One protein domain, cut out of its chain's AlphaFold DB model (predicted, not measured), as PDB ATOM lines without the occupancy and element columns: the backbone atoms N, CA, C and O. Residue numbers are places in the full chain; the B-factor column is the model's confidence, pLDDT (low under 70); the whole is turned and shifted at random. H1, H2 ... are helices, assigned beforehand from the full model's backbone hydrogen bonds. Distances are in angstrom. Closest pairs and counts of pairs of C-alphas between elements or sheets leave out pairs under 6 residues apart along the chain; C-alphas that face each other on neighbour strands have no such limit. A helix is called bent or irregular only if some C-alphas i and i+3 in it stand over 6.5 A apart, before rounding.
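This is residues 156 to 346 of the 458 residues of an uncharacterized protein of Mytilus galloprovincialis (UniProt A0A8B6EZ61). Four helices, H5, H6, H7 and H9, lie side by side in a curved row that makes the core, each running opposite to the one before it; H1, H2 and H3 cross one side of the row, and H10, H11 and H12 cover part of the other. H4 joins H3 to H5 at the edge, while a long loop, residues 283 to 297, and short H8 lie at one end of the longest axis, with the first printed residues at the other. The printed part has 191 residues with twelve named helices, H1 to H12 in order, and no named strand; the class is all helix. It is compact, with a radius of gyration of the C-alphas of 16.8 A, and spans 55 by 39 by 33 A.

H1 holds residues 164 to 171, beginning at C-alpha 164 (72.261, -49.645, 45.736), and H2 holds residues 174 to 183. H3, residues 195 to 211, is 23.6 A long. H4 is residues 213 to 218, and H5, residues 221 to 233, is 18.5 A long. H6, residues 240 to 258, and H7, residues 264 to 282, are the longest, with 19 residues each and lengths of 27.0 A and 26.9 A; H7 begins at C-alpha 264 (64.417, -26.859, 44.743). H8 is residues 298 to 301, and H9, residues 303 to 317, is 21.7 A long. H10 is residues 319 to 326, H11 residues 329 to 332, and H12 residues 335 to 344, ending at C-alpha 344 (94.846, -17.653, 52.152). H10 and H12 are irregular: C-alphas 320 and 323 are 8.3 A apart, and C-alphas 336 and 339 are 7.7 A apart.

H7 and H9 are the hubs, touching three helices each. They touch each other at a shallow tilt of 7 degrees, opposite ways, with closest C-alphas Ala 273 and Ser 310 at 6.0 A. H7 and H6 are close but not clearly touching, with closest C-alphas Ala 249 and Phe 274 at 7.6 A. H5 and H6 form a helical hairpin at 12 degrees, with closest C-alphas Leu 231 and Asn 244 at 6.5 A. With residues 264 to 272 alone, H7 touches H3, about perpendicular at 75 degrees; the closest C-alphas are Ala 206 and Gly 268, 5.0 A apart. With residues 275 to 282 alone, H7 touches H2 at a steep tilt of 61 degrees, the closest C-alphas being Ile 177 and Val 279 at 6.0 A. H3 touches H1 with residues 205 to 209 alone, the closest C-alphas being Met 171 and Lys 205 at 6.2 A. H4 touches no helix but is near H1 and H6. H9 and H10 form a helical hairpin, with closest C-alphas Glu 315 and Asn 322 at 5.8 A. H6 and H10 only just touch, with 3 pairs of C-alphas within 8 A; the closest are Met 252 and Leu 324, 7.1 A apart. H12 touches H9, about perpendicular at 81 degrees, with closest C-alphas Thr 308 and Val 338 at 5.8 A. H8 is near H12, and H11 is near H7 and H9. H2 and H12 are apart, for instance. Every O i to N i+4 pair is within hydrogen-bond range in H1 to H7; the counts are 10 of 11 in H9, 4 of 6 in H12 and 1 of 4 in H10, which has 2 of 5 O i to N i+3 pairs within range, while H8 and H11 are too short for an O i to N i+4 pair.

The two C-alphas farthest apart are those of Ser 157 and Glu 296, at 55.5 A. The printed part has no cut. The links from H2 to H3, with 11 residues, and from H7 to H8, with 15, are long. The mean pLDDT of the printed part is 71.8, and 68 residues are under 70, among them residues 182 to 197, 281 to 306 and 322 to 337.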
ATOM      1  N   SER A 156      59.749 -51.584  51.922       72.94
ATOM      2  CA  SER A 156      58.597 -51.259  51.085       72.94
ATOM      3  C   SER A 156      58.649 -52.036  49.771       72.94
ATOM      4  O   SER A 156      59.719 -52.175  49.184       72.94
ATOM      5  N   SER A 157      57.494 -52.465  49.252       73.56
ATOM      6  CA  SER A 157      57.410 -53.151  47.953       73.56
ATOM      7  C   SER A 157      57.957 -52.315  46.792       73.56
ATOM      8  O   SER A 157      58.288 -52.863  45.753       73.56
ATOM      9  N   LEU A 158      58.047 -50.990  46.964       66.31
ATOM     10  CA  LEU A 158      58.656 -50.071  45.998       66.31
ATOM     11  C   LEU A 158      60.193 -50.123  45.980       66.31
ATOM     12  O   LEU A 158      60.793 -49.615  45.040       66.31
ATOM     13  N   LEU A 159      60.814 -50.686  47.019       68.19
ATOM     14  CA  LEU A 159      62.266 -50.864  47.145       68.19
ATOM     15  C   LEU A 159      62.698 -52.317  46.942       68.19
ATOM     16  O   LEU A 159      63.893 -52.604  46.909       68.19
ATOM     17  N   VAL A 160      61.727 -53.224  46.832       67.56
ATOM     18  CA  VAL A 160      61.974 -54.626  46.516       67.56
ATOM     19  C   VAL A 160      62.585 -54.687  45.118       67.56
ATOM     20  O   VAL A 160      62.088 -54.048  44.195       67.56
ATOM     21  N   ASP A 161      63.689 -55.418  45.000       68.06
ATOM     22  CA  ASP A 161      64.469 -55.636  43.771       68.06
ATOM     23  C   ASP A 161      65.329 -54.455  43.288       68.06
ATOM     24  O   ASP A 161      66.114 -54.635  42.359       68.06
ATOM     25  N   LEU A 162      65.273 -53.287  43.940       70.38
ATOM     26  CA  LEU A 162      66.277 -52.242  43.710       70.38
ATOM     27  C   LEU A 162      67.608 -52.671  44.324       70.38
ATOM     28  O   LEU A 162      67.624 -53.227  45.418       70.38
ATOM     29  N   ASN A 163      68.719 -52.381  43.663       74.12
ATOM     30  CA  ASN A 163      70.057 -52.443  44.245       74.12
ATOM     31  C   ASN A 163      70.543 -51.026  44.630       74.12
ATOM     32  O   ASN A 163      69.910 -50.009  44.332       74.12
ATOM     33  N   ILE A 164      71.688 -50.937  45.313       72.62
ATOM     34  CA  ILE A 164      72.261 -49.645  45.736       72.62
ATOM     35  C   ILE A 164      72.638 -48.740  44.548       72.62
ATOM     36  O   ILE A 164      72.627 -47.514  44.672       72.62
ATOM     37  N   TRP A 165      72.935 -49.313  43.380       73.50
ATOM     38  CA  TRP A 165      73.230 -48.555  42.166       73.50
ATOM     39  C   TRP A 165      72.003 -47.966  41.498       73.50
ATOM     40  O   TRP A 165      72.102 -46.891  40.913       73.50
ATOM     41  N   ASP A 166      70.850 -48.607  41.628       73.38
ATOM     42  CA  ASP A 166      69.592 -48.026  41.174       73.38
ATOM     43  C   ASP A 166      69.285 -46.770  41.995       73.38
ATOM     44  O   ASP A 166      68.937 -45.725  41.444       73.38
ATOM     45  N   VAL A 167      69.528 -46.823  43.312       75.00
ATOM     46  CA  VAL A 167      69.432 -45.650  44.196       75.00
ATOM     47  C   VAL A 167      70.448 -44.576  43.807       75.00
ATOM     48  O   VAL A 167      70.100 -43.400  43.695       75.00
ATOM     49  N   TYR A 168      71.693 -44.972  43.534       77.38
ATOM     50  CA  TYR A 168      72.720 -44.072  43.016       77.38
ATOM     51  C   TYR A 168      72.270 -43.385  41.717       77.38
ATOM     52  O   TYR A 168      72.404 -42.172  41.601       77.38
ATOM     53  N   GLY A 169      71.684 -44.119  40.770       73.25
ATOM     54  CA  GLY A 169      71.204 -43.589  39.490       73.25
ATOM     55  C   GLY A 169      70.017 -42.628  39.611       73.25
ATOM     56  O   GLY A 169      69.798 -41.801  38.723       73.25
ATOM     57  N   ILE A 170      69.260 -42.679  40.714       75.75
ATOM     58  CA  ILE A 170      68.226 -41.679  41.021       75.75
ATOM     59  C   ILE A 170      68.872 -40.340  41.387       75.75
ATOM     60  O   ILE A 170      68.437 -39.303  40.889       75.75
ATOM     61  N   MET A 171      69.914 -40.361  42.221       79.69
ATOM     62  CA  MET A 171      70.579 -39.154  42.729       79.69
ATOM     63  C   MET A 171      71.557 -38.559  41.715       79.69
ATOM     64  O   MET A 171      71.619 -37.343  41.534       79.69
ATOM     65  N   PHE A 172      72.313 -39.428  41.049       79.00
ATOM     66  CA  PHE A 172      73.427 -39.061  40.195       79.00
ATOM     67  C   PHE A 172      73.108 -39.285  38.719       79.00
ATOM     68  O   PHE A 172      72.451 -40.246  38.323       79.00
ATOM     69  N   SER A 173      73.587 -38.369  37.887       80.25
ATOM     70  CA  SER A 173      73.567 -38.472  36.437       80.25
ATOM     71  C   SER A 173      74.942 -38.906  35.940       80.25
ATOM     72  O   SER A 173      75.926 -38.189  36.128       80.25
ATOM     73  N   ASN A 174      75.001 -40.064  35.281       72.00
ATOM     74  CA  ASN A 174      76.236 -40.558  34.672       72.00
ATOM     75  C   ASN A 174      76.736 -39.611  33.579       72.00
ATOM     76  O   ASN A 174      77.930 -39.352  33.539       72.00
ATOM     77  N   ASP A 175      75.841 -39.014  32.789       71.00
ATOM     78  CA  ASP A 175      76.205 -38.036  31.756       71.00
ATOM     79  C   ASP A 175      76.924 -36.821  32.360       71.00
ATOM     80  O   ASP A 175      77.879 -36.303  31.789       71.00
ATOM     81  N   VAL A 176      76.482 -36.375  33.541       74.88
ATOM     82  CA  VAL A 176      77.111 -35.254  34.258       74.88
ATOM     83  C   VAL A 176      78.456 -35.677  34.818       74.88
ATOM     84  O   VAL A 176      79.428 -34.944  34.679       74.88
ATOM     85  N   ILE A 177      78.533 -36.861  35.425       75.94
ATOM     86  CA  ILE A 177      79.789 -37.404  35.949       75.94
ATOM     87  C   ILE A 177      80.813 -37.570  34.821       75.94
ATOM     88  O   ILE A 177      81.952 -37.146  34.972       75.94
ATOM     89  N   GLU A 178      80.415 -38.138  33.686       71.81
ATOM     90  CA  GLU A 178      81.272 -38.332  32.518       71.81
ATOM     91  C   GLU A 178      81.719 -36.989  31.932       71.81
ATOM     92  O   GLU A 178      82.913 -36.778  31.714       71.81
ATOM     93  N   ALA A 179      80.793 -36.042  31.755       70.81
ATOM     94  CA  ALA A 179      81.125 -34.708  31.271       70.81
ATOM     95  C   ALA A 179      82.113 -33.989  32.202       70.81
ATOM     96  O   ALA A 179      83.078 -33.394  31.722       70.81
ATOM     97  N   LEU A 180      81.919 -34.075  33.520       73.81
ATOM     98  CA  LEU A 180      82.836 -33.512  34.510       73.81
ATOM     99  C   LEU A 180      84.194 -34.233  34.489       73.81
ATOM    100  O   LEU A 180      85.235 -33.577  34.512       73.81
ATOM    101  N   LEU A 181      84.219 -35.567  34.405       71.75
ATOM    102  CA  LEU A 181      85.455 -36.354  34.333       71.75
ATOM    103  C   LEU A 181      86.307 -35.974  33.119       71.75
ATOM    104  O   LEU A 181      87.516 -35.796  33.268       71.75
ATOM    105  N   LEU A 182      85.682 -35.839  31.948       69.81
ATOM    106  CA  LEU A 182      86.370 -35.593  30.681       69.81
ATOM    107  C   LEU A 182      86.784 -34.133  30.496       69.81
ATOM    108  O   LEU A 182      87.870 -33.865  29.980       69.81
ATOM    109  N   ASN A 183      85.921 -33.199  30.899       67.94
ATOM    110  CA  ASN A 183      86.074 -31.799  30.516       67.94
ATOM    111  C   ASN A 183      86.595 -30.913  31.648       67.94
ATOM    112  O   ASN A 183      87.114 -29.836  31.361       67.94
ATOM    113  N   CYS A 184      86.503 -31.349  32.912       68.56
ATOM    114  CA  CYS A 184      86.797 -30.484  34.054       68.56
ATOM    115  C   CYS A 184      88.135 -30.724  34.733       68.56
ATOM    116  O   CYS A 184      88.728 -31.797  34.678       68.56
ATOM    117  N   ALA A 185      88.606 -29.668  35.393       67.31
ATOM    118  CA  ALA A 185      89.689 -29.732  36.359       67.31
ATOM    119  C   ALA A 185      89.161 -30.209  37.721       67.31
ATOM    120  O   ALA A 185      87.945 -30.286  37.950       67.31
ATOM    121  N   THR A 186      90.078 -30.552  38.629       65.81
ATOM    122  CA  THR A 186      89.741 -30.979  39.997       65.81
ATOM    123  C   THR A 186      88.916 -29.934  40.736       65.81
ATOM    124  O   THR A 186      89.302 -28.780  40.800       65.81
ATOM    125  N   GLY A 187      87.748 -30.326  41.246       60.50
ATOM    126  CA  GLY A 187      86.814 -29.478  41.987       60.50
ATOM    127  C   GLY A 187      86.137 -28.363  41.199       60.50
ATOM    128  O   GLY A 187      85.509 -27.499  41.809       60.50
ATOM    129  N   HIS A 188      86.232 -28.394  39.869       65.94
ATOM    130  CA  HIS A 188      85.594 -27.425  38.985       65.94
ATOM    131  C   HIS A 188      84.312 -27.960  38.347       65.94
ATOM    132  O   HIS A 188      84.165 -29.148  38.058       65.94
ATOM    133  N   TRP A 189      83.415 -27.018  38.072       68.06
ATOM    134  CA  TRP A 189      82.063 -27.233  37.566       68.06
ATOM    135  C   TRP A 189      81.960 -26.740  36.124       68.06
ATOM    136  O   TRP A 189      81.100 -25.954  35.767       68.06
ATOM    137  N   CYS A 190      82.896 -27.162  35.288       62.38
ATOM    138  CA  CYS A 190      83.216 -26.527  34.011       62.38
ATOM    139  C   CYS A 190      82.259 -26.895  32.845       62.38
ATOM    140  O   CYS A 190      82.661 -27.091  31.697       62.38
ATOM    141  N   LEU A 191      80.966 -27.050  33.122       60.16
ATOM    142  CA  LEU A 191      79.973 -27.485  32.138       60.16
ATOM    143  C   LEU A 191      79.606 -26.324  31.188       60.16
ATOM    144  O   LEU A 191      78.513 -25.765  31.263       60.16
ATOM    145  N   TYR A 192      80.541 -25.938  30.313       50.44
ATOM    146  CA  TYR A 192      80.477 -24.695  29.533       50.44
ATOM    147  C   TYR A 192      79.515 -24.733  28.334       50.44
ATOM    148  O   TYR A 192      78.897 -23.714  28.036       50.44
ATOM    149  N   ASP A 193      79.350 -25.870  27.649       44.97
ATOM    150  CA  ASP A 193      78.743 -25.839  26.304       44.97
ATOM    151  C   ASP A 193      77.206 -25.891  26.258       44.97
ATOM    152  O   ASP A 193      76.622 -25.469  25.264       44.97
ATOM    153  N   GLU A 194      76.509 -26.307  27.319       52.69
ATOM    154  CA  GLU A 194      75.035 -26.321  27.337       52.69
ATOM    155  C   GLU A 194      74.490 -26.101  28.748       52.69
ATOM    156  O   GLU A 194      73.825 -26.958  29.333       52.69
ATOM    157  N   PHE A 195      74.785 -24.936  29.324       58.78
ATOM    158  CA  PHE A 195      74.413 -24.632  30.704       58.78
ATOM    159  C   PHE A 195      72.921 -24.893  31.009       58.78
ATOM    160  O   PHE A 195      72.569 -25.387  32.076       58.78
ATOM    161  N   SER A 196      72.028 -24.645  30.047       63.12
ATOM    162  CA  SER A 196      70.593 -24.926  30.182       63.12
ATOM    163  C   SER A 196      70.252 -26.420  30.223       63.12
ATOM    164  O   SER A 196      69.324 -26.796  30.941       63.12
ATOM    165  N   TYR A 197      70.982 -27.267  29.495       69.69
ATOM    166  CA  TYR A 197      70.782 -28.717  29.496       69.69
ATOM    167  C   TYR A 197      71.193 -29.315  30.840       69.69
ATOM    168  O   TYR A 197      70.387 -29.971  31.498       69.69
ATOM    169  N   TRP A 198      72.414 -29.018  31.290       72.31
ATOM    170  CA  TRP A 198      72.937 -29.536  32.553       72.31
ATOM    171  C   TRP A 198      72.172 -28.994  33.760       72.31
ATOM    172  O   TRP A 198      71.865 -29.748  34.682       72.31
ATOM    173  N   ASN A 199      71.771 -27.719  33.717       70.19
ATOM    174  CA  ASN A 199      70.879 -27.137  34.712       70.19
ATOM    175  C   ASN A 199      69.513 -27.833  34.727       70.19
ATOM    176  O   ASN A 199      69.041 -28.242  35.784       70.19
ATOM    177  N   GLY A 200      68.905 -28.048  33.557       71.88
ATOM    178  CA  GLY A 200      67.659 -28.804  33.445       71.88
ATOM    179  C   GLY A 200      67.771 -30.205  34.050       71.88
ATOM    180  O   GLY A 200      66.887 -30.617  34.795       71.88
ATOM    181  N   LEU A 201      68.886 -30.896  33.803       75.88
ATOM    182  CA  LEU A 201      69.135 -32.244  34.305       75.88
ATOM    183  C   LEU A 201      69.353 -32.280  35.825       75.88
ATOM    184  O   LEU A 201      68.807 -33.149  36.500       75.88
ATOM    185  N   MET A 202      70.101 -31.326  36.390       78.75
ATOM    186  CA  MET A 202      70.276 -31.212  37.846       78.75
ATOM    187  C   MET A 202      68.971 -30.845  38.552       78.75
ATOM    188  O   MET A 202      68.665 -31.416  39.596       78.75
ATOM    189  N   MET A 203      68.166 -29.956  37.967       79.38
ATOM    190  CA  MET A 203      66.849 -29.603  38.501       79.38
ATOM    191  C   MET A 203      65.851 -30.762  38.402       79.38
ATOM    192  O   MET A 203      65.061 -30.976  39.321       79.38
ATOM    193  N   GLU A 204      65.899 -31.546  37.322       79.44
ATOM    194  CA  GLU A 204      65.116 -32.777  37.184       79.44
ATOM    195  C   GLU A 204      65.507 -33.794  38.263       79.44
ATOM    196  O   GLU A 204      64.630 -34.318  38.951       79.44
ATOM    197  N   LYS A 205      66.809 -34.019  38.474       82.12
ATOM    198  CA  LYS A 205      67.313 -34.892  39.544       82.12
ATOM    199  C   LYS A 205      66.911 -34.380  40.926       82.12
ATOM    200  O   LYS A 205      66.432 -35.161  41.739       82.12
ATOM    201  N   ALA A 206      67.002 -33.075  41.172       83.44
ATOM    202  CA  ALA A 206      66.548 -32.463  42.419       83.44
ATOM    203  C   ALA A 206      65.064 -32.734  42.687       83.44
ATOM    204  O   ALA A 206      64.703 -33.129  43.793       83.44
ATOM    205  N   ALA A 207      64.213 -32.596  41.668       80.56
ATOM    206  CA  ALA A 207      62.788 -32.890  41.791       80.56
ATOM    207  C   ALA A 207      62.544 -34.389  42.009       80.56
ATOM    208  O   ALA A 207      61.740 -34.771  42.858       80.56
ATOM    209  N   MET A 208      63.276 -35.252  41.295       79.69
ATOM    210  CA  MET A 208      63.212 -36.698  41.496       79.69
ATOM    211  C   MET A 208      63.606 -37.092  42.916       79.69
ATOM    212  O   MET A 208      62.958 -37.948  43.489       79.69
ATOM    213  N   VAL A 209      64.626 -36.499  43.521       81.75
ATOM    214  CA  VAL A 209      65.024 -36.880  44.881       81.75
ATOM    215  C   VAL A 209      64.065 -36.283  45.921       81.75
ATOM    216  O   VAL A 209      63.595 -36.991  46.812       81.75
ATOM    217  N   LYS A 210      63.706 -35.002  45.785       82.75
ATOM    218  CA  LYS A 210      62.846 -34.299  46.746       82.75
ATOM    219  C   LYS A 210      61.414 -34.848  46.771       82.75
ATOM    220  O   LYS A 210      60.886 -35.155  47.844       82.75
ATOM    221  N   ASP A 211      60.808 -35.018  45.596       82.50
ATOM    222  CA  ASP A 211      59.374 -35.296  45.455       82.50
ATOM    223  C   ASP A 211      59.052 -36.779  45.185       82.50
ATOM    224  O   ASP A 211      57.878 -37.158  45.141       82.50
ATOM    225  N   SER A 212      60.054 -37.649  45.001       79.44
ATOM    226  CA  SER A 212      59.803 -39.067  44.705       79.44
ATOM    227  C   SER A 212      59.298 -39.845  45.906       79.44
ATOM    228  O   SER A 212      59.856 -39.812  47.006       79.44
ATOM    229  N   GLU A 213      58.283 -40.664  45.640       81.38
ATOM    230  CA  GLU A 213      57.813 -41.677  46.573       81.38
ATOM    231  C   GLU A 213      58.892 -42.736  46.835       81.38
ATOM    232  O   GLU A 213      59.045 -43.170  47.967       81.38
ATOM    233  N   ILE A 214      59.702 -43.112  45.838       79.25
ATOM    234  CA  ILE A 214      60.797 -44.081  46.028       79.25
ATOM    235  C   ILE A 214      61.817 -43.515  47.015       79.25
ATOM    236  O   ILE A 214      62.161 -44.179  47.992       79.25
ATOM    237  N   PHE A 215      62.237 -42.262  46.819       82.19
ATOM    238  CA  PHE A 215      63.174 -41.614  47.737       82.19
ATOM    239  C   PHE A 215      62.550 -41.394  49.125       82.19
ATOM    240  O   PHE A 215      63.220 -41.535  50.141       82.19
ATOM    241  N   SER A 216      61.227 -41.198  49.194       84.56
ATOM    242  CA  SER A 216      60.477 -41.226  50.455       84.56
ATOM    243  C   SER A 216      60.649 -42.520  51.236       84.56
ATOM    244  O   SER A 216      60.857 -42.490  52.447       84.56
ATOM    245  N   GLN A 217      60.562 -43.656  50.546       85.44
ATOM    246  CA  GLN A 217      60.730 -44.968  51.161       85.44
ATOM    247  C   GLN A 217      62.200 -45.219  51.540       85.44
ATOM    248  O   GLN A 217      62.460 -45.827  52.578       85.44
ATOM    249  N   ILE A 218      63.157 -44.723  50.747       86.38
ATOM    250  CA  ILE A 218      64.602 -44.776  51.048       86.38
ATOM    251  C   ILE A 218      64.912 -44.031  52.352       86.38
ATOM    252  O   ILE A 218      65.671 -44.535  53.173       86.38
ATOM    253  N   CYS A 219      64.271 -42.885  52.588       88.00
ATOM    254  CA  CYS A 219      64.488 -42.065  53.781       88.00
ATOM    255  C   CYS A 219      63.791 -42.564  55.055       88.00
ATOM    256  O   CYS A 219      63.858 -41.907  56.095       88.00
ATOM    257  N   GLN A 220      63.102 -43.706  55.015       88.00
ATOM    258  CA  GLN A 220      62.536 -44.305  56.223       88.00
ATOM    259  C   GLN A 220      63.633 -44.932  57.084       88.00
ATOM    260  O   GLN A 220      64.563 -45.551  56.571       88.00
ATOM    261  N   SER A 221      63.481 -44.865  58.410       85.12
ATOM    262  CA  SER A 221      64.488 -45.366  59.358       85.12
ATOM    263  C   SER A 221      64.879 -46.828  59.136       85.12
ATOM    264  O   SER A 221      66.035 -47.183  59.340       85.12
ATOM    265  N   HIS A 222      63.945 -47.681  58.698       83.75
ATOM    266  CA  HIS A 222      64.260 -49.076  58.388       83.75
ATOM    267  C   HIS A 222      65.190 -49.191  57.168       83.75
ATOM    268  O   HIS A 222      66.146 -49.967  57.197       83.75
ATOM    269  N   SER A 223      64.922 -48.438  56.102       85.62
ATOM    270  CA  SER A 223      65.743 -48.431  54.888       85.62
ATOM    271  C   SER A 223      67.147 -47.900  55.191       85.62
ATOM    272  O   SER A 223      68.129 -48.559  54.861       85.62
ATOM    273  N   LEU A 224      67.243 -46.784  55.926       86.94
ATOM    274  CA  LEU A 224      68.520 -46.201  56.361       86.94
ATOM    275  C   LEU A 224      69.332 -47.161  57.242       86.94
ATOM    276  O   LEU A 224      70.489 -47.445  56.946       86.94
ATOM    277  N   SER A 225      68.698 -47.771  58.248       84.94
ATOM    278  CA  SER A 225      69.352 -48.778  59.094       84.94
ATOM    279  C   SER A 225      69.830 -49.996  58.299       84.94
ATOM    280  O   SER A 225      70.807 -50.644  58.691       84.94
ATOM    281  N   CYS A 226      69.153 -50.337  57.199       84.00
ATOM    282  CA  CYS A 226      69.647 -51.384  56.324       84.00
ATOM    283  C   CYS A 226      70.896 -50.948  55.555       84.00
ATOM    284  O   CYS A 226      71.859 -51.712  55.517       84.00
ATOM    285  N   PHE A 227      70.918 -49.740  54.982       82.56
ATOM    286  CA  PHE A 227      72.107 -49.232  54.294       82.56
ATOM    287  C   PHE A 227      73.336 -49.226  55.215       82.56
ATOM    288  O   PHE A 227      74.402 -49.682  54.806       82.56
ATOM    289  N   ASP A 228      73.177 -48.854  56.488       82.00
ATOM    290  CA  ASP A 228      74.257 -48.944  57.483       82.00
ATOM    291  C   ASP A 228      74.727 -50.390  57.710       82.00
ATOM    292  O   ASP A 228      75.921 -50.687  57.810       82.00
ATOM    293  N   THR A 229      73.789 -51.336  57.768       77.56
ATOM    294  CA  THR A 229      74.102 -52.767  57.904       77.56
ATOM    295  C   THR A 229      74.834 -53.293  56.667       77.56
ATOM    296  O   THR A 229      75.791 -54.061  56.782       77.56
ATOM    297  N   PHE A 230      74.435 -52.836  55.481       76.06
ATOM    298  CA  PHE A 230      75.092 -53.151  54.223       76.06
ATOM    299  C   PHE A 230      76.539 -52.639  54.183       76.06
ATOM    300  O   PHE A 230      77.436 -53.407  53.832       76.06
ATOM    301  N   LEU A 231      76.802 -51.407  54.632       76.62
ATOM    302  CA  LEU A 231      78.166 -50.866  54.729       76.62
ATOM    303  C   LEU A 231      79.084 -51.715  55.616       76.62
ATOM    304  O   LEU A 231      80.236 -51.991  55.265       76.62
ATOM    305  N   ASN A 232      78.562 -52.205  56.742       75.06
ATOM    306  CA  ASN A 232      79.302 -53.117  57.615       75.06
ATOM    307  C   ASN A 232      79.622 -54.452  56.915       75.06
ATOM    308  O   ASN A 232      80.689 -55.044  57.118       75.06
ATOM    309  N   ASN A 233      78.737 -54.913  56.029       72.00
ATOM    310  CA  ASN A 233      78.947 -56.137  55.265       72.00
ATOM    311  C   ASN A 233      79.995 -55.980  54.163       72.00
ATOM    312  O   ASN A 233      80.711 -56.941  53.915       72.00
ATOM    313  N   VAL A 234      80.190 -54.800  53.578       70.81
ATOM    314  CA  VAL A 234      81.205 -54.578  52.525       70.81
ATOM    315  C   VAL A 234      82.554 -54.085  53.059       70.81
ATOM    316  O   VAL A 234      83.430 -53.686  52.293       70.81
ATOM    317  N   THR A 235      82.759 -54.127  54.381       71.25
ATOM    318  CA  THR A 235      84.026 -53.713  54.998       71.25
ATOM    319  C   THR A 235      85.204 -54.543  54.468       71.25
ATOM    320  O   THR A 235      85.213 -55.771  54.581       71.25
ATOM    321  N   GLY A 236      86.213 -53.864  53.917       68.69
ATOM    322  CA  GLY A 236      87.397 -54.461  53.293       68.69
ATOM    323  C   GLY A 236      87.266 -54.725  51.789       68.69
ATOM    324  O   GLY A 236      88.215 -55.227  51.186       68.69
ATOM    325  N   CYS A 237      86.127 -54.396  51.175       70.69
ATOM    326  CA  CYS A 237      85.952 -54.478  49.729       70.69
ATOM    327  C   CYS A 237      86.486 -53.215  49.027       70.69
ATOM    328  O   CYS A 237      86.318 -52.117  49.557       70.69
ATOM    329  N   PRO A 238      87.032 -53.321  47.798       67.19
ATOM    330  CA  PRO A 238      87.447 -52.152  47.008       67.19
ATOM    331  C   PRO A 238      86.320 -51.138  46.761       67.19
ATOM    332  O   PRO A 238      86.568 -49.957  46.564       67.19
ATOM    333  N   ILE A 239      85.071 -51.604  46.800       67.31
ATOM    334  CA  ILE A 239      83.871 -50.801  46.569       67.31
ATOM    335  C   ILE A 239      83.363 -50.056  47.812       67.31
ATOM    336  O   ILE A 239      82.475 -49.211  47.704       67.31
ATOM    337  N   GLN A 240      83.916 -50.364  48.992       74.50
ATOM    338  CA  GLN A 240      83.438 -49.854  50.277       74.50
ATOM    339  C   GLN A 240      83.406 -48.328  50.316       74.50
ATOM    340  O   GLN A 240      82.429 -47.757  50.784       74.50
ATOM    341  N   GLU A 241      84.454 -47.669  49.824       70.06
ATOM    342  CA  GLU A 241      84.573 -46.209  49.866       70.06
ATOM    343  C   GLU A 241      83.433 -45.534  49.094       70.06
ATOM    344  O   GLU A 241      82.763 -44.635  49.603       70.06
ATOM    345  N   ARG A 242      83.130 -46.053  47.903       67.31
ATOM    346  CA  ARG A 242      82.041 -45.550  47.067       67.31
ATOM    347  C   ARG A 242      80.666 -45.830  47.666       67.31
ATOM    348  O   ARG A 242      79.775 -44.986  47.580       67.31
ATOM    349  N   MET A 243      80.481 -47.001  48.271       74.25
ATOM    350  CA  MET A 243      79.240 -47.315  48.976       74.25
ATOM    351  C   MET A 243      79.057 -46.409  50.192       74.25
ATOM    352  O   MET A 243      77.965 -45.883  50.381       74.25
ATOM    353  N   ASN A 244      80.124 -46.158  50.957       77.44
ATOM    354  CA  ASN A 244      80.090 -45.260  52.106       77.44
ATOM    355  C   ASN A 244      79.685 -43.846  51.681       77.44
ATOM    356  O   ASN A 244      78.733 -43.300  52.225       77.44
ATOM    357  N   PHE A 245      80.312 -43.311  50.629       77.00
ATOM    358  CA  PHE A 245      79.917 -42.025  50.057       77.00
ATOM    359  C   PHE A 245      78.446 -42.009  49.612       77.00
ATOM    360  O   PHE A 245      77.720 -41.059  49.885       77.00
ATOM    361  N   THR A 246      77.991 -43.065  48.927       78.31
ATOM    362  CA  THR A 246      76.611 -43.150  48.423       78.31
ATOM    363  C   THR A 246      75.604 -43.107  49.572       78.31
ATOM    364  O   THR A 246      74.616 -42.385  49.488       78.31
ATOM    365  N   VAL A 247      75.860 -43.833  50.659       82.12
ATOM    366  CA  VAL A 247      74.988 -43.849  51.842       82.12
ATOM    367  C   VAL A 247      75.056 -42.532  52.616       82.12
ATOM    368  O   VAL A 247      74.019 -42.026  53.035       82.12
ATOM    369  N   GLU A 248      76.237 -41.926  52.752       82.75
ATOM    370  CA  GLU A 248      76.380 -40.587  53.338       82.75
ATOM    371  C   GLU A 248      75.597 -39.537  52.532       82.75
ATOM    372  O   GLU A 248      74.916 -38.693  53.119       82.75
ATOM    373  N   ALA A 249      75.621 -39.618  51.198       83.38
ATOM    374  CA  ALA A 249      74.831 -38.752  50.325       83.38
ATOM    375  C   ALA A 249      73.322 -39.010  50.475       83.38
ATOM    376  O   ALA A 249      72.555 -38.054  50.562       83.38
ATOM    377  N   ILE A 250      72.888 -40.276  50.572       86.38
ATOM    378  CA  ILE A 250      71.484 -40.629  50.852       86.38
ATOM    379  C   ILE A 250      71.031 -39.997  52.170       86.38
ATOM    380  O   ILE A 250      70.003 -39.324  52.188       86.38
ATOM    381  N   ASN A 251      71.798 -40.173  53.250       85.88
ATOM    382  CA  ASN A 251      71.472 -39.617  54.563       85.88
ATOM    383  C   ASN A 251      71.304 -38.094  54.492       85.88
ATOM    384  O   ASN A 251      70.282 -37.567  54.925       85.88
ATOM    385  N   MET A 252      72.241 -37.398  53.846       83.25
ATOM    386  CA  MET A 252      72.173 -35.946  53.706       83.25
ATOM    387  C   MET A 252      70.970 -35.481  52.868       83.25
ATOM    388  O   MET A 252      70.276 -34.536  53.237       83.25
ATOM    389  N   LEU A 253      70.669 -36.170  51.764       84.38
ATOM    390  CA  LEU A 253      69.503 -35.868  50.926       84.38
ATOM    391  C   LEU A 253      68.179 -36.155  51.645       84.38
ATOM    392  O   LEU A 253      67.191 -35.451  51.413       84.38
ATOM    393  N   CYS A 254      68.155 -37.154  52.530       87.19
ATOM    394  CA  CYS A 254      67.022 -37.448  53.397       87.19
ATOM    395  C   CYS A 254      66.819 -36.379  54.473       87.19
ATOM    396  O   CYS A 254      65.680 -35.953  54.680       87.19
ATOM    397  N   ASP A 255      67.893 -35.891  55.097       85.00
ATOM    398  CA  ASP A 255      67.828 -34.784  56.056       85.00
ATOM    399  C   ASP A 255      67.251 -33.524  55.401       85.00
ATOM    400  O   ASP A 255      66.311 -32.923  55.920       85.00
ATOM    401  N   MET A 256      67.713 -33.184  54.197       78.38
ATOM    402  CA  MET A 256      67.188 -32.040  53.445       78.38
ATOM    403  C   MET A 256      65.755 -32.216  52.975       78.38
ATOM    404  O   MET A 256      65.004 -31.252  52.899       78.38
ATOM    405  N   ARG A 257      65.358 -33.436  52.608       82.19
ATOM    406  CA  ARG A 257      63.973 -33.708  52.214       82.19
ATOM    407  C   ARG A 257      63.010 -33.448  53.373       82.19
ATOM    408  O   ARG A 257      61.886 -33.000  53.150       82.19
ATOM    409  N   ASN A 258      63.456 -33.734  54.591       79.81
ATOM    410  CA  ASN A 258      62.708 -33.448  55.809       79.81
ATOM    411  C   ASN A 258      62.773 -31.959  56.201       79.81
ATOM    412  O   ASN A 258      61.972 -31.516  57.027       79.81
ATOM    413  N   ASP A 259      63.661 -31.177  55.580       78.75
ATOM    414  CA  ASP A 259      63.703 -29.726  55.711       78.75
ATOM    415  C   ASP A 259      62.729 -29.045  54.737       78.75
ATOM    416  O   ASP A 259      62.985 -28.827  53.550       78.75
ATOM    417  N   HIS A 260      61.565 -28.671  55.261       69.44
ATOM    418  CA  HIS A 260      60.526 -27.998  54.485       69.44
ATOM    419  C   HIS A 260      60.892 -26.571  54.040       69.44
ATOM    420  O   HIS A 260      60.159 -26.002  53.228       69.44
ATOM    421  N   GLN A 261      61.977 -25.978  54.553       71.19
ATOM    422  CA  GLN A 261      62.422 -24.635  54.166       71.19
ATOM    423  C   GLN A 261      63.369 -24.646  52.963       71.19
ATOM    424  O   GLN A 261      63.661 -23.586  52.405       71.19
ATOM    425  N   LEU A 262      63.820 -25.824  52.528       74.50
ATOM    426  CA  LEU A 262      64.797 -25.951  51.461       74.50
ATOM    427  C   LEU A 262      64.124 -25.919  50.082       74.50
ATOM    428  O   LEU A 262      63.305 -26.780  49.735       74.50
ATOM    429  N   ASP A 263      64.446 -24.910  49.272       78.69
ATOM    430  CA  ASP A 263      63.901 -24.777  47.921       78.69
ATOM    431  C   ASP A 263      64.569 -25.738  46.918       78.69
ATOM    432  O   ASP A 263      65.587 -26.376  47.184       78.69
ATOM    433  N   LEU A 264      63.940 -25.910  45.753       77.50
ATOM    434  CA  LEU A 264      64.417 -26.859  44.743       77.50
ATOM    435  C   LEU A 264      65.764 -26.436  44.132       77.50
ATOM    436  O   LEU A 264      66.555 -27.288  43.736       77.50
ATOM    437  N   THR A 265      66.026 -25.132  44.069       76.88
ATOM    438  CA  THR A 265      67.262 -24.567  43.519       76.88
ATOM    439  C   THR A 265      68.452 -24.908  44.406       76.88
ATOM    440  O   THR A 265      69.459 -25.417  43.920       76.88
ATOM    441  N   CYS A 266      68.311 -24.722  45.715       77.62
ATOM    442  CA  CYS A 266      69.298 -25.126  46.700       77.62
ATOM    443  C   CYS A 266      69.555 -26.642  46.654       77.62
ATOM    444  O   CYS A 266      70.704 -27.088  46.659       77.62
ATOM    445  N   TYR A 267      68.492 -27.439  46.509       78.50
ATOM    446  CA  TYR A 267      68.596 -28.889  46.338       78.50
ATOM    447  C   TYR A 267      69.430 -29.272  45.099       78.50
ATOM    448  O   TYR A 267      70.291 -30.149  45.168       78.50
ATOM    449  N   GLY A 268      69.212 -28.585  43.971       78.25
ATOM    450  CA  GLY A 268      69.974 -28.776  42.734       78.25
ATOM    451  C   GLY A 268      71.448 -28.392  42.864       78.25
ATOM    452  O   GLY A 268      72.315 -29.141  42.415       78.25
ATOM    453  N   HIS A 269      71.746 -27.274  43.532       77.44
ATOM    454  CA  HIS A 269      73.122 -26.857  43.804       77.44
ATOM    455  C   HIS A 269      73.874 -27.867  44.661       77.44
ATOM    456  O   HIS A 269      75.018 -28.200  44.355       77.44
ATOM    457  N   LEU A 270      73.238 -28.404  45.700       78.88
ATOM    458  CA  LEU A 270      73.891 -29.424  46.501       78.88
ATOM    459  C   LEU A 270      74.128 -30.712  45.710       78.88
ATOM    460  O   LEU A 270      75.223 -31.270  45.768       78.88
ATOM    461  N   LEU A 271      73.130 -31.181  44.955       80.25
ATOM    462  CA  LEU A 271      73.301 -32.367  44.120       80.25
ATOM    463  C   LEU A 271      74.477 -32.194  43.167       80.25
ATOM    464  O   LEU A 271      75.305 -33.093  43.048       80.25
ATOM    465  N   ALA A 272      74.600 -31.038  42.527       78.12
ATOM    466  CA  ALA A 272      75.714 -30.761  41.638       78.12
ATOM    467  C   ALA A 272      77.071 -30.741  42.385       78.12
ATOM    468  O   ALA A 272      78.059 -31.269  41.869       78.12
ATOM    469  N   ALA A 273      77.110 -30.295  43.645       78.69
ATOM    470  CA  ALA A 273      78.307 -30.385  44.484       78.69
ATOM    471  C   ALA A 273      78.676 -31.831  44.822       78.69
ATOM    472  O   ALA A 273      79.856 -32.194  44.817       78.69
ATOM    473  N   PHE A 274      77.681 -32.691  45.039       80.19
ATOM    474  CA  PHE A 274      77.926 -34.121  45.175       80.19
ATOM    475  C   PHE A 274      78.436 -34.746  43.881       80.19
ATOM    476  O   PHE A 274      79.343 -35.564  43.956       80.19
ATOM    477  N   HIS A 275      77.932 -34.353  42.705       80.19
ATOM    478  CA  HIS A 275      78.454 -34.852  41.426       80.19
ATOM    479  C   HIS A 275      79.938 -34.513  41.261       80.19
ATOM    480  O   HIS A 275      80.729 -35.378  40.895       80.19
ATOM    481  N   VAL A 276      80.335 -33.285  41.592       76.56
ATOM    482  CA  VAL A 276      81.745 -32.875  41.557       76.56
ATOM    483  C   VAL A 276      82.576 -33.643  42.583       76.56
ATOM    484  O   VAL A 276      83.672 -34.099  42.269       76.56
ATOM    485  N   THR A 277      82.032 -33.883  43.775       75.62
ATOM    486  CA  THR A 277      82.707 -34.683  44.807       75.62
ATOM    487  C   THR A 277      82.891 -36.144  44.363       75.62
ATOM    488  O   THR A 277      83.977 -36.697  44.511       75.62
ATOM    489  N   VAL A 278      81.873 -36.758  43.747       75.38
ATOM    490  CA  VAL A 278      81.952 -38.098  43.133       75.38
ATOM    491  C   VAL A 278      83.047 -38.149  42.078       75.38
ATOM    492  O   VAL A 278      83.851 -39.075  42.065       75.38
ATOM    493  N   VAL A 279      83.087 -37.159  41.190       72.88
ATOM    494  CA  VAL A 279      84.078 -37.089  40.111       72.88
ATOM    495  C   VAL A 279      85.494 -37.045  40.676       72.88
ATOM    496  O   VAL A 279      86.368 -37.730  40.150       72.88
ATOM    497  N   GLU A 280      85.729 -36.333  41.779       70.69
ATOM    498  CA  GLU A 280      87.043 -36.350  42.429       70.69
ATOM    499  C   GLU A 280      87.432 -37.705  43.009       70.69
ATOM    500  O   GLU A 280      88.610 -38.059  42.948       70.69
ATOM    501  N   PHE A 281      86.475 -38.477  43.531       65.06
ATOM    502  CA  PHE A 281      86.742 -39.857  43.942       65.06
ATOM    503  C   PHE A 281      87.083 -40.756  42.751       65.06
ATOM    504  O   PHE A 281      87.911 -41.653  42.876       65.06
ATOM    505  N   LEU A 282      86.449 -40.520  41.601       64.12
ATOM    506  CA  LEU A 282      86.624 -41.330  40.395       64.12
ATOM    507  C   LEU A 282      87.862 -40.955  39.568       64.12
ATOM    508  O   LEU A 282      88.280 -41.738  38.716       64.12
ATOM    509  N   ARG A 283      88.465 -39.779  39.781       67.69
ATOM    510  CA  ARG A 283      89.680 -39.384  39.059       67.69
ATOM    511  C   ARG A 283      90.908 -40.121  39.575       67.69
ATOM    512  O   ARG A 283      91.352 -39.916  40.704       67.69
ATOM    513  N   ASP A 284      91.549 -40.863  38.675       57.47
ATOM    514  CA  ASP A 284      92.890 -41.393  38.903       57.47
ATOM    515  C   ASP A 284      93.865 -40.279  39.293       57.47
ATOM    516  O   ASP A 284      93.869 -39.192  38.710       57.47
ATOM    517  N   ASN A 285      94.775 -40.572  40.226       51.59
ATOM    518  CA  ASN A 285      95.793 -39.614  40.676       51.59
ATOM    519  C   ASN A 285      96.667 -39.061  39.529       51.59
ATOM    520  O   ASN A 285      97.222 -37.977  39.670       51.59
ATOM    521  N   ASN A 286      96.752 -39.770  38.398       41.75
ATOM    522  CA  ASN A 286      97.489 -39.348  37.202       41.75
ATOM    523  C   ASN A 286      96.668 -38.461  36.241       41.75
ATOM    524  O   ASN A 286      97.248 -37.821  35.370       41.75
ATOM    525  N   ASN A 287      95.341 -38.412  36.401       46.12
ATOM    526  CA  ASN A 287      94.409 -37.645  35.565       46.12
ATOM    527  C   ASN A 287      93.867 -36.389  36.264       46.12
ATOM    528  O   ASN A 287      93.058 -35.663  35.686       46.12
ATOM    529  N   LYS A 288      94.336 -36.091  37.483       53.25
ATOM    530  CA  LYS A 288      94.114 -34.806  38.156       53.25
ATOM    531  C   LYS A 288      94.877 -33.719  37.404       53.25
ATOM    532  O   LYS A 288      95.982 -33.334  37.777       53.25
ATOM    533  N   LYS A 289      94.297 -33.240  36.303       51.34
ATOM    534  CA  LYS A 289      94.736 -32.008  35.658       51.34
ATOM    535  C   LYS A 289      94.418 -30.872  36.621       51.34
ATOM    536  O   LYS A 289      93.294 -30.375  36.673       51.34
ATOM    537  N   LEU A 290      95.409 -30.510  37.426       53.06
ATOM    538  CA  LEU A 290      95.417 -29.220  38.092       53.06
ATOM    539  C   LEU A 290      95.382 -28.169  36.989       53.06
ATOM    540  O   LEU A 290      96.146 -28.249  36.026       53.06
ATOM    541  N   GLN A 291      94.435 -27.243  37.077       48.97
ATOM    542  CA  GLN A 291      94.333 -26.162  36.112       48.97
ATOM    543  C   GLN A 291      95.582 -25.286  36.293       48.97
ATOM    544  O   GLN A 291      95.694 -24.540  37.268       48.97
ATOM    545  N   GLU A 292      96.567 -25.438  35.406       41.34
ATOM    546  CA  GLU A 292      97.758 -24.593  35.412       41.34
ATOM    547  C   GLU A 292      97.316 -23.134  35.231       41.34
ATOM    548  O   GLU A 292      96.715 -22.780  34.218       41.34
ATOM    549  N   GLY A 293      97.593 -22.287  36.229       45.66
ATOM    550  CA  GLY A 293      97.435 -20.833  36.119       45.66
ATOM    551  C   GLY A 293      96.234 -20.186  36.821       45.66
ATOM    552  O   GLY A 293      96.086 -18.978  36.689       45.66
ATOM    553  N   VAL A 294      95.409 -20.913  37.589       49.59
ATOM    554  CA  VAL A 294      94.309 -20.286  38.371       49.59
ATOM    555  C   VAL A 294      94.777 -19.717  39.713       49.59
ATOM    556  O   VAL A 294      94.192 -18.768  40.225       49.59
ATOM    557  N   PHE A 295      95.866 -20.250  40.267       49.50
ATOM    558  CA  PHE A 295      96.479 -19.746  41.494       49.50
ATOM    559  C   PHE A 295      97.977 -19.549  41.291       49.50
ATOM    560  O   PHE A 295      98.660 -20.471  40.839       49.50
ATOM    561  N   GLU A 296      98.480 -18.366  41.657       48.84
ATOM    562  CA  GLU A 296      99.919 -18.057  41.655       48.84
ATOM    563  C   GLU A 296     100.696 -18.918  42.667       48.84
ATOM    564  O   GLU A 296     101.883 -19.176  42.476       48.84
ATOM    565  N   ASP A 297     100.024 -19.406  43.717       58.22
ATOM    566  CA  ASP A 297     100.610 -20.261  44.749       58.22
ATOM    567  C   ASP A 297     100.244 -21.739  44.531       58.22
ATOM    568  O   ASP A 297      99.069 -22.119  44.507       58.22
ATOM    569  N   ALA A 298     101.264 -22.594  44.424       57.72
ATOM    570  CA  ALA A 298     101.110 -24.043  44.302       57.72
ATOM    571  C   ALA A 298     100.373 -24.660  45.507       57.72
ATOM    572  O   ALA A 298      99.714 -25.690  45.361       57.72
ATOM    573  N   ALA A 299     100.426 -24.020  46.683       62.19
ATOM    574  CA  ALA A 299      99.666 -24.442  47.860       62.19
ATOM    575  C   ALA A 299      98.142 -24.301  47.680       62.19
ATOM    576  O   ALA A 299      97.382 -25.011  48.333       62.19
ATOM    577  N   CYS A 300      97.695 -23.426  46.774       66.94
ATOM    578  CA  CYS A 300      96.283 -23.179  46.475       66.94
ATOM    579  C   CYS A 300      95.736 -24.039  45.327       66.94
ATOM    580  O   CYS A 300      94.567 -23.939  44.971       66.94
ATOM    581  N   GLN A 301      96.567 -24.917  44.765       61.31
ATOM    582  CA  GLN A 301      96.164 -25.877  43.739       61.31
ATOM    583  C   GLN A 301      95.830 -27.246  44.339       61.31
ATOM    584  O   GLN A 301      95.640 -28.213  43.609       61.31
ATOM    585  N   SER A 302      95.776 -27.376  45.668       64.81
ATOM    586  CA  SER A 302      95.446 -28.660  46.273       64.81
ATOM    587  C   SER A 302      93.967 -29.018  46.048       64.81
ATOM    588  O   SER A 302      93.109 -28.127  45.986       64.81
ATOM    589  N   PRO A 303      93.623 -30.316  45.967       63.41
ATOM    590  CA  PRO A 303      92.232 -30.754  45.890       63.41
ATOM    591  C   PRO A 303      91.356 -30.194  47.018       63.41
ATOM    592  O   PRO A 303      90.180 -29.933  46.793       63.41
ATOM    593  N   GLU A 304      91.921 -29.942  48.207       64.50
ATOM    594  CA  GLU A 304      91.192 -29.330  49.329       64.50
ATOM    595  C   GLU A 304      90.711 -27.915  49.012       64.50
ATOM    596  O   GLU A 304      89.573 -27.548  49.307       64.50
ATOM    597  N   VAL A 305      91.579 -27.112  48.398       68.38
ATOM    598  CA  VAL A 305      91.281 -25.723  48.041       68.38
ATOM    599  C   VAL A 305      90.238 -25.678  46.928       68.38
ATOM    600  O   VAL A 305      89.333 -24.845  46.942       68.38
ATOM    601  N   LEU A 306      90.306 -26.632  46.004       68.31
ATOM    602  CA  LEU A 306      89.360 -26.751  44.899       68.31
ATOM    603  C   LEU A 306      87.985 -27.255  45.372       68.31
ATOM    604  O   LEU A 306      86.959 -26.699  44.985       68.31
ATOM    605  N   MET A 307      87.939 -28.213  46.301       71.69
ATOM    606  CA  MET A 307      86.696 -28.615  46.976       71.69
ATOM    607  C   MET A 307      86.115 -27.493  47.847       71.69
ATOM    608  O   MET A 307      84.897 -27.345  47.931       71.69
ATOM    609  N   THR A 308      86.964 -26.642  48.435       75.19
ATOM    610  CA  THR A 308      86.523 -25.464  49.199       75.19
ATOM    611  C   THR A 308      85.700 -24.506  48.333       75.19
ATOM    612  O   THR A 308      84.710 -23.969  48.819       75.19
ATOM    613  N   LYS A 309      86.019 -24.346  47.039       73.25
ATOM    614  CA  LYS A 309      85.182 -23.556  46.114       73.25
ATOM    615  C   LYS A 309      83.766 -24.112  45.981       73.25
ATOM    616  O   LYS A 309      82.818 -23.334  45.931       73.25
ATOM    617  N   SER A 310      83.637 -25.440  45.922       74.44
ATOM    618  CA  SER A 310      82.341 -26.121  45.821       74.44
ATOM    619  C   SER A 310      81.519 -25.908  47.091       74.44
ATOM    620  O   SER A 310      80.339 -25.583  47.002       74.44
ATOM    621  N   VAL A 311      82.153 -25.999  48.265       76.19
ATOM    622  CA  VAL A 311      81.495 -25.722  49.551       76.19
ATOM    623  C   VAL A 311      81.057 -24.262  49.646       76.19
ATOM    624  O   VAL A 311      79.880 -24.017  49.879       76.19
ATOM    625  N   LEU A 312      81.954 -23.303  49.384       76.94
ATOM    626  CA  LEU A 312      81.633 -21.867  49.397       76.94
ATOM    627  C   LEU A 312      80.481 -21.526  48.443       76.94
ATOM    628  O   LEU A 312      79.620 -20.716  48.777       76.94
ATOM    629  N   CYS A 313      80.429 -22.183  47.282       75.19
ATOM    630  CA  CYS A 313      79.341 -21.992  46.334       75.19
ATOM    631  C   CYS A 313      77.993 -22.448  46.915       75.19
ATOM    632  O   CYS A 313      77.002 -21.714  46.862       75.19
ATOM    633  N   VAL A 314      77.943 -23.637  47.524       76.44
ATOM    634  CA  VAL A 314      76.709 -24.108  48.163       76.44
ATOM    635  C   VAL A 314      76.355 -23.237  49.371       76.44
ATOM    636  O   VAL A 314      75.193 -22.887  49.510       76.44
ATOM    637  N   GLU A 315      77.316 -22.793  50.188       77.56
ATOM    638  CA  GLU A 315      77.048 -21.862  51.298       77.56
ATOM    639  C   GLU A 315      76.442 -20.533  50.814       77.56
ATOM    640  O   GLU A 315      75.532 -19.996  51.445       77.56
ATOM    641  N   ALA A 316      76.901 -20.011  49.674       75.81
ATOM    642  CA  ALA A 316      76.376 -18.777  49.095       75.81
ATOM    643  C   ALA A 316      74.945 -18.939  48.552       75.81
ATOM    644  O   ALA A 316      74.107 -18.056  48.749       75.81
ATOM    645  N   LYS A 317      74.644 -20.056  47.876       75.44
ATOM    646  CA  LYS A 317      73.317 -20.308  47.276       75.44
ATOM    647  C   LYS A 317      72.323 -20.961  48.256       75.44
ATOM    648  O   LYS A 317      71.118 -20.883  48.029       75.44
ATOM    649  N   CYS A 318      72.799 -21.549  49.357       75.50
ATOM    650  CA  CYS A 318      72.020 -22.232  50.401       75.50
ATOM    651  C   CYS A 318      72.359 -21.756  51.837       75.50
ATOM    652  O   CYS A 318      72.580 -22.591  52.720       75.50
ATOM    653  N   PRO A 319      72.346 -20.444  52.137       72.00
ATOM    654  CA  PRO A 319      72.928 -19.896  53.371       72.00
ATOM    655  C   PRO A 319      72.269 -20.389  54.669       72.00
ATOM    656  O   PRO A 319      72.902 -20.403  55.723       72.00
ATOM    657  N   SER A 320      71.002 -20.807  54.616       68.94
ATOM    658  CA  SER A 320      70.259 -21.286  55.789       68.94
ATOM    659  C   SER A 320      70.620 -22.712  56.221       68.94
ATOM    660  O   SER A 320      70.160 -23.148  57.271       68.94
ATOM    661  N   HIS A 321      71.420 -23.442  55.434       70.38
ATOM    662  CA  HIS A 321      71.613 -24.887  55.598       70.38
ATOM    663  C   HIS A 321      73.090 -25.300  55.697       70.38
ATOM    664  O   HIS A 321      73.418 -26.474  55.523       70.38
ATOM    665  N   ASN A 322      73.988 -24.361  56.019       65.69
ATOM    666  CA  ASN A 322      75.429 -24.627  56.125       65.69
ATOM    667  C   ASN A 322      75.756 -25.751  57.117       65.69
ATOM    668  O   ASN A 322      76.670 -26.530  56.874       65.69
ATOM    669  N   GLU A 323      74.990 -25.901  58.202       65.69
ATOM    670  CA  GLU A 323      75.212 -26.972  59.183       65.69
ATOM    671  C   GLU A 323      75.087 -28.379  58.574       65.69
ATOM    672  O   GLU A 323      75.857 -29.269  58.938       65.69
ATOM    673  N   LEU A 324      74.187 -28.579  57.602       66.44
ATOM    674  CA  LEU A 324      74.070 -29.848  56.876       66.44
ATOM    675  C   LEU A 324      75.321 -30.105  56.023       66.44
ATOM    676  O   LEU A 324      75.842 -31.217  56.017       66.44
ATOM    677  N   LEU A 325      75.845 -29.068  55.359       64.62
ATOM    678  CA  LEU A 325      77.056 -29.144  54.526       64.62
ATOM    679  C   LEU A 325      78.298 -29.483  55.354       64.62
ATOM    680  O   LEU A 325      79.115 -30.312  54.959       64.62
ATOM    681  N   LEU A 326      78.431 -28.848  56.521       63.75
ATOM    682  CA  LEU A 326      79.570 -29.027  57.418       63.75
ATOM    683  C   LEU A 326      79.627 -30.439  58.015       63.75
ATOM    684  O   LEU A 326      80.720 -30.911  58.333       63.75
ATOM    685  N   ASN A 327      78.477 -31.110  58.126       64.44
ATOM    686  CA  ASN A 327      78.344 -32.467  58.648       64.44
ATOM    687  C   ASN A 327      78.495 -33.558  57.578       64.44
ATOM    688  O   ASN A 327      78.477 -34.739  57.921       64.44
ATOM    689  N   PHE A 328      78.701 -33.212  56.308       69.06
ATOM    690  CA  PHE A 328      78.957 -34.203  55.269       69.06
ATOM    691  C   PHE A 328      80.384 -34.747  55.396       69.06
ATOM    692  O   PHE A 328      81.346 -34.029  55.144       69.06
ATOM    693  N   SER A 329      80.538 -36.005  55.819       64.88
ATOM    694  CA  SER A 329      81.830 -36.673  56.090       64.88
ATOM    695  C   SER A 329      82.915 -36.457  55.010       64.88
ATOM    696  O   SER A 329      84.039 -36.083  55.370       64.88
ATOM    697  N   PRO A 330      82.604 -36.522  53.697       64.44
ATOM    698  CA  PRO A 330      83.568 -36.238  52.632       64.44
ATOM    699  C   PRO A 330      84.120 -34.811  52.659       64.44
ATOM    700  O   PRO A 330      85.190 -34.562  52.108       64.44
ATOM    701  N   TRP A 331      83.416 -33.877  53.301       63.09
ATOM    702  CA  TRP A 331      83.818 -32.483  53.476       63.09
ATOM    703  C   TRP A 331      84.227 -32.137  54.914       63.09
ATOM    704  O   TRP A 331      85.001 -31.201  55.102       63.09
ATOM    705  N   GLN A 332      83.807 -32.910  55.924       64.81
ATOM    706  CA  GLN A 332      84.045 -32.666  57.361       64.81
ATOM    707  C   GLN A 332      85.514 -32.415  57.732       64.81
ATOM    708  O   GLN A 332      85.812 -31.757  58.728       64.81
ATOM    709  N   TRP A 333      86.459 -32.965  56.974       56.84
ATOM    710  CA  TRP A 333      87.883 -32.863  57.289       56.84
ATOM    711  C   TRP A 333      88.527 -31.549  56.815       56.84
ATOM    712  O   TRP A 333      89.542 -31.142  57.389       56.84
ATOM    713  N   PHE A 334      87.946 -30.857  55.826       58.81
ATOM    714  CA  PHE A 334      88.412 -29.536  55.370       58.81
ATOM    715  C   PHE A 334      87.394 -28.414  55.595       58.81
ATOM    716  O   PHE A 334      87.798 -27.254  55.669       58.81
ATOM    717  N   SER A 335      86.115 -28.744  55.796       59.06
ATOM    718  CA  SER A 335      85.041 -27.796  56.097       59.06
ATOM    719  C   SER A 335      85.361 -26.839  57.262       59.06
ATOM    720  O   SER A 335      85.118 -25.641  57.117       59.06
ATOM    721  N   PRO A 336      86.053 -27.253  58.352       63.28
ATOM    722  CA  PRO A 336      86.413 -26.342  59.442       63.28
ATOM    723  C   PRO A 336      87.496 -25.321  59.057       63.28
ATOM    724  O   PRO A 336      87.717 -24.347  59.773       63.28
ATOM    725  N   ASN A 337      88.206 -25.553  57.947       69.06
ATOM    726  CA  ASN A 337      89.265 -24.688  57.437       69.06
ATOM    727  C   ASN A 337      88.821 -23.857  56.225       69.06
ATOM    728  O   ASN A 337      89.642 -23.092  55.722       69.06
ATOM    729  N   VAL A 338      87.563 -23.957  55.778       73.88
ATOM    730  CA  VAL A 338      87.040 -23.262  54.586       73.88
ATOM    731  C   VAL A 338      87.343 -21.767  54.625       73.88
ATOM    732  O   VAL A 338      87.979 -21.260  53.708       73.88
ATOM    733  N   SER A 339      87.035 -21.066  55.722       73.19
ATOM    734  CA  SER A 339      87.306 -19.621  55.839       73.19
ATOM    735  C   SER A 339      88.802 -19.285  55.821       73.19
ATOM    736  O   SER A 339      89.212 -18.233  55.330       73.19
ATOM    737  N   LYS A 340      89.647 -20.180  56.346       76.00
ATOM    738  CA  LYS A 340      91.107 -20.011  56.348       76.00
ATOM    739  C   LYS A 340      91.690 -20.238  54.953       76.00
ATOM    740  O   LYS A 340      92.579 -19.502  54.536       76.00
ATOM    741  N   ILE A 341      91.189 -21.242  54.242       74.88
ATOM    742  CA  ILE A 341      91.556 -21.543  52.859       74.88
ATOM    743  C   ILE A 341      91.096 -20.407  51.942       74.88
ATOM    744  O   ILE A 341      91.892 -19.917  51.149       74.88
ATOM    745  N   GLN A 342      89.862 -19.927  52.114       75.88
ATOM    746  CA  GLN A 342      89.312 -18.785  51.388       75.88
ATOM    747  C   GLN A 342      90.204 -17.548  51.526       75.88
ATOM    748  O   GLN A 342      90.576 -16.950  50.521       75.88
ATOM    749  N   ALA A 343      90.597 -17.201  52.757       77.94
ATOM    750  CA  ALA A 343      91.455 -16.052  53.022       77.94
ATOM    751  C   ALA A 343      92.873 -16.223  52.451       77.94
ATOM    752  O   ALA A 343      93.412 -15.293  51.860       77.94
ATOM    753  N   ASN A 344      93.477 -17.404  52.606       79.06
ATOM    754  CA  ASN A 344      94.846 -17.653  52.152       79.06
ATOM    755  C   ASN A 344      94.954 -17.722  50.624       79.06
ATOM    756  O   ASN A 344      95.910 -17.212  50.046       79.06
ATOM    757  N   CYS A 345      93.969 -18.339  49.974       74.06
ATOM    758  CA  CYS A 345      93.945 -18.547  48.530       74.06
ATOM    759  C   CYS A 345      93.128 -17.496  47.775       74.06
ATOM    760  O   CYS A 345      92.930 -17.642  46.573       74.06
ATOM    761  N   HIS A 346      92.677 -16.443  48.467       73.38
ATOM    762  CA  HIS A 346      91.896 -15.337  47.905       73.38
ATOM    763  C   HIS A 346      90.694 -15.821  47.075       73.38
ATOM    764  O   HIS A 346      90.401 -15.281  46.010       73.38
TER     765      HIS A 346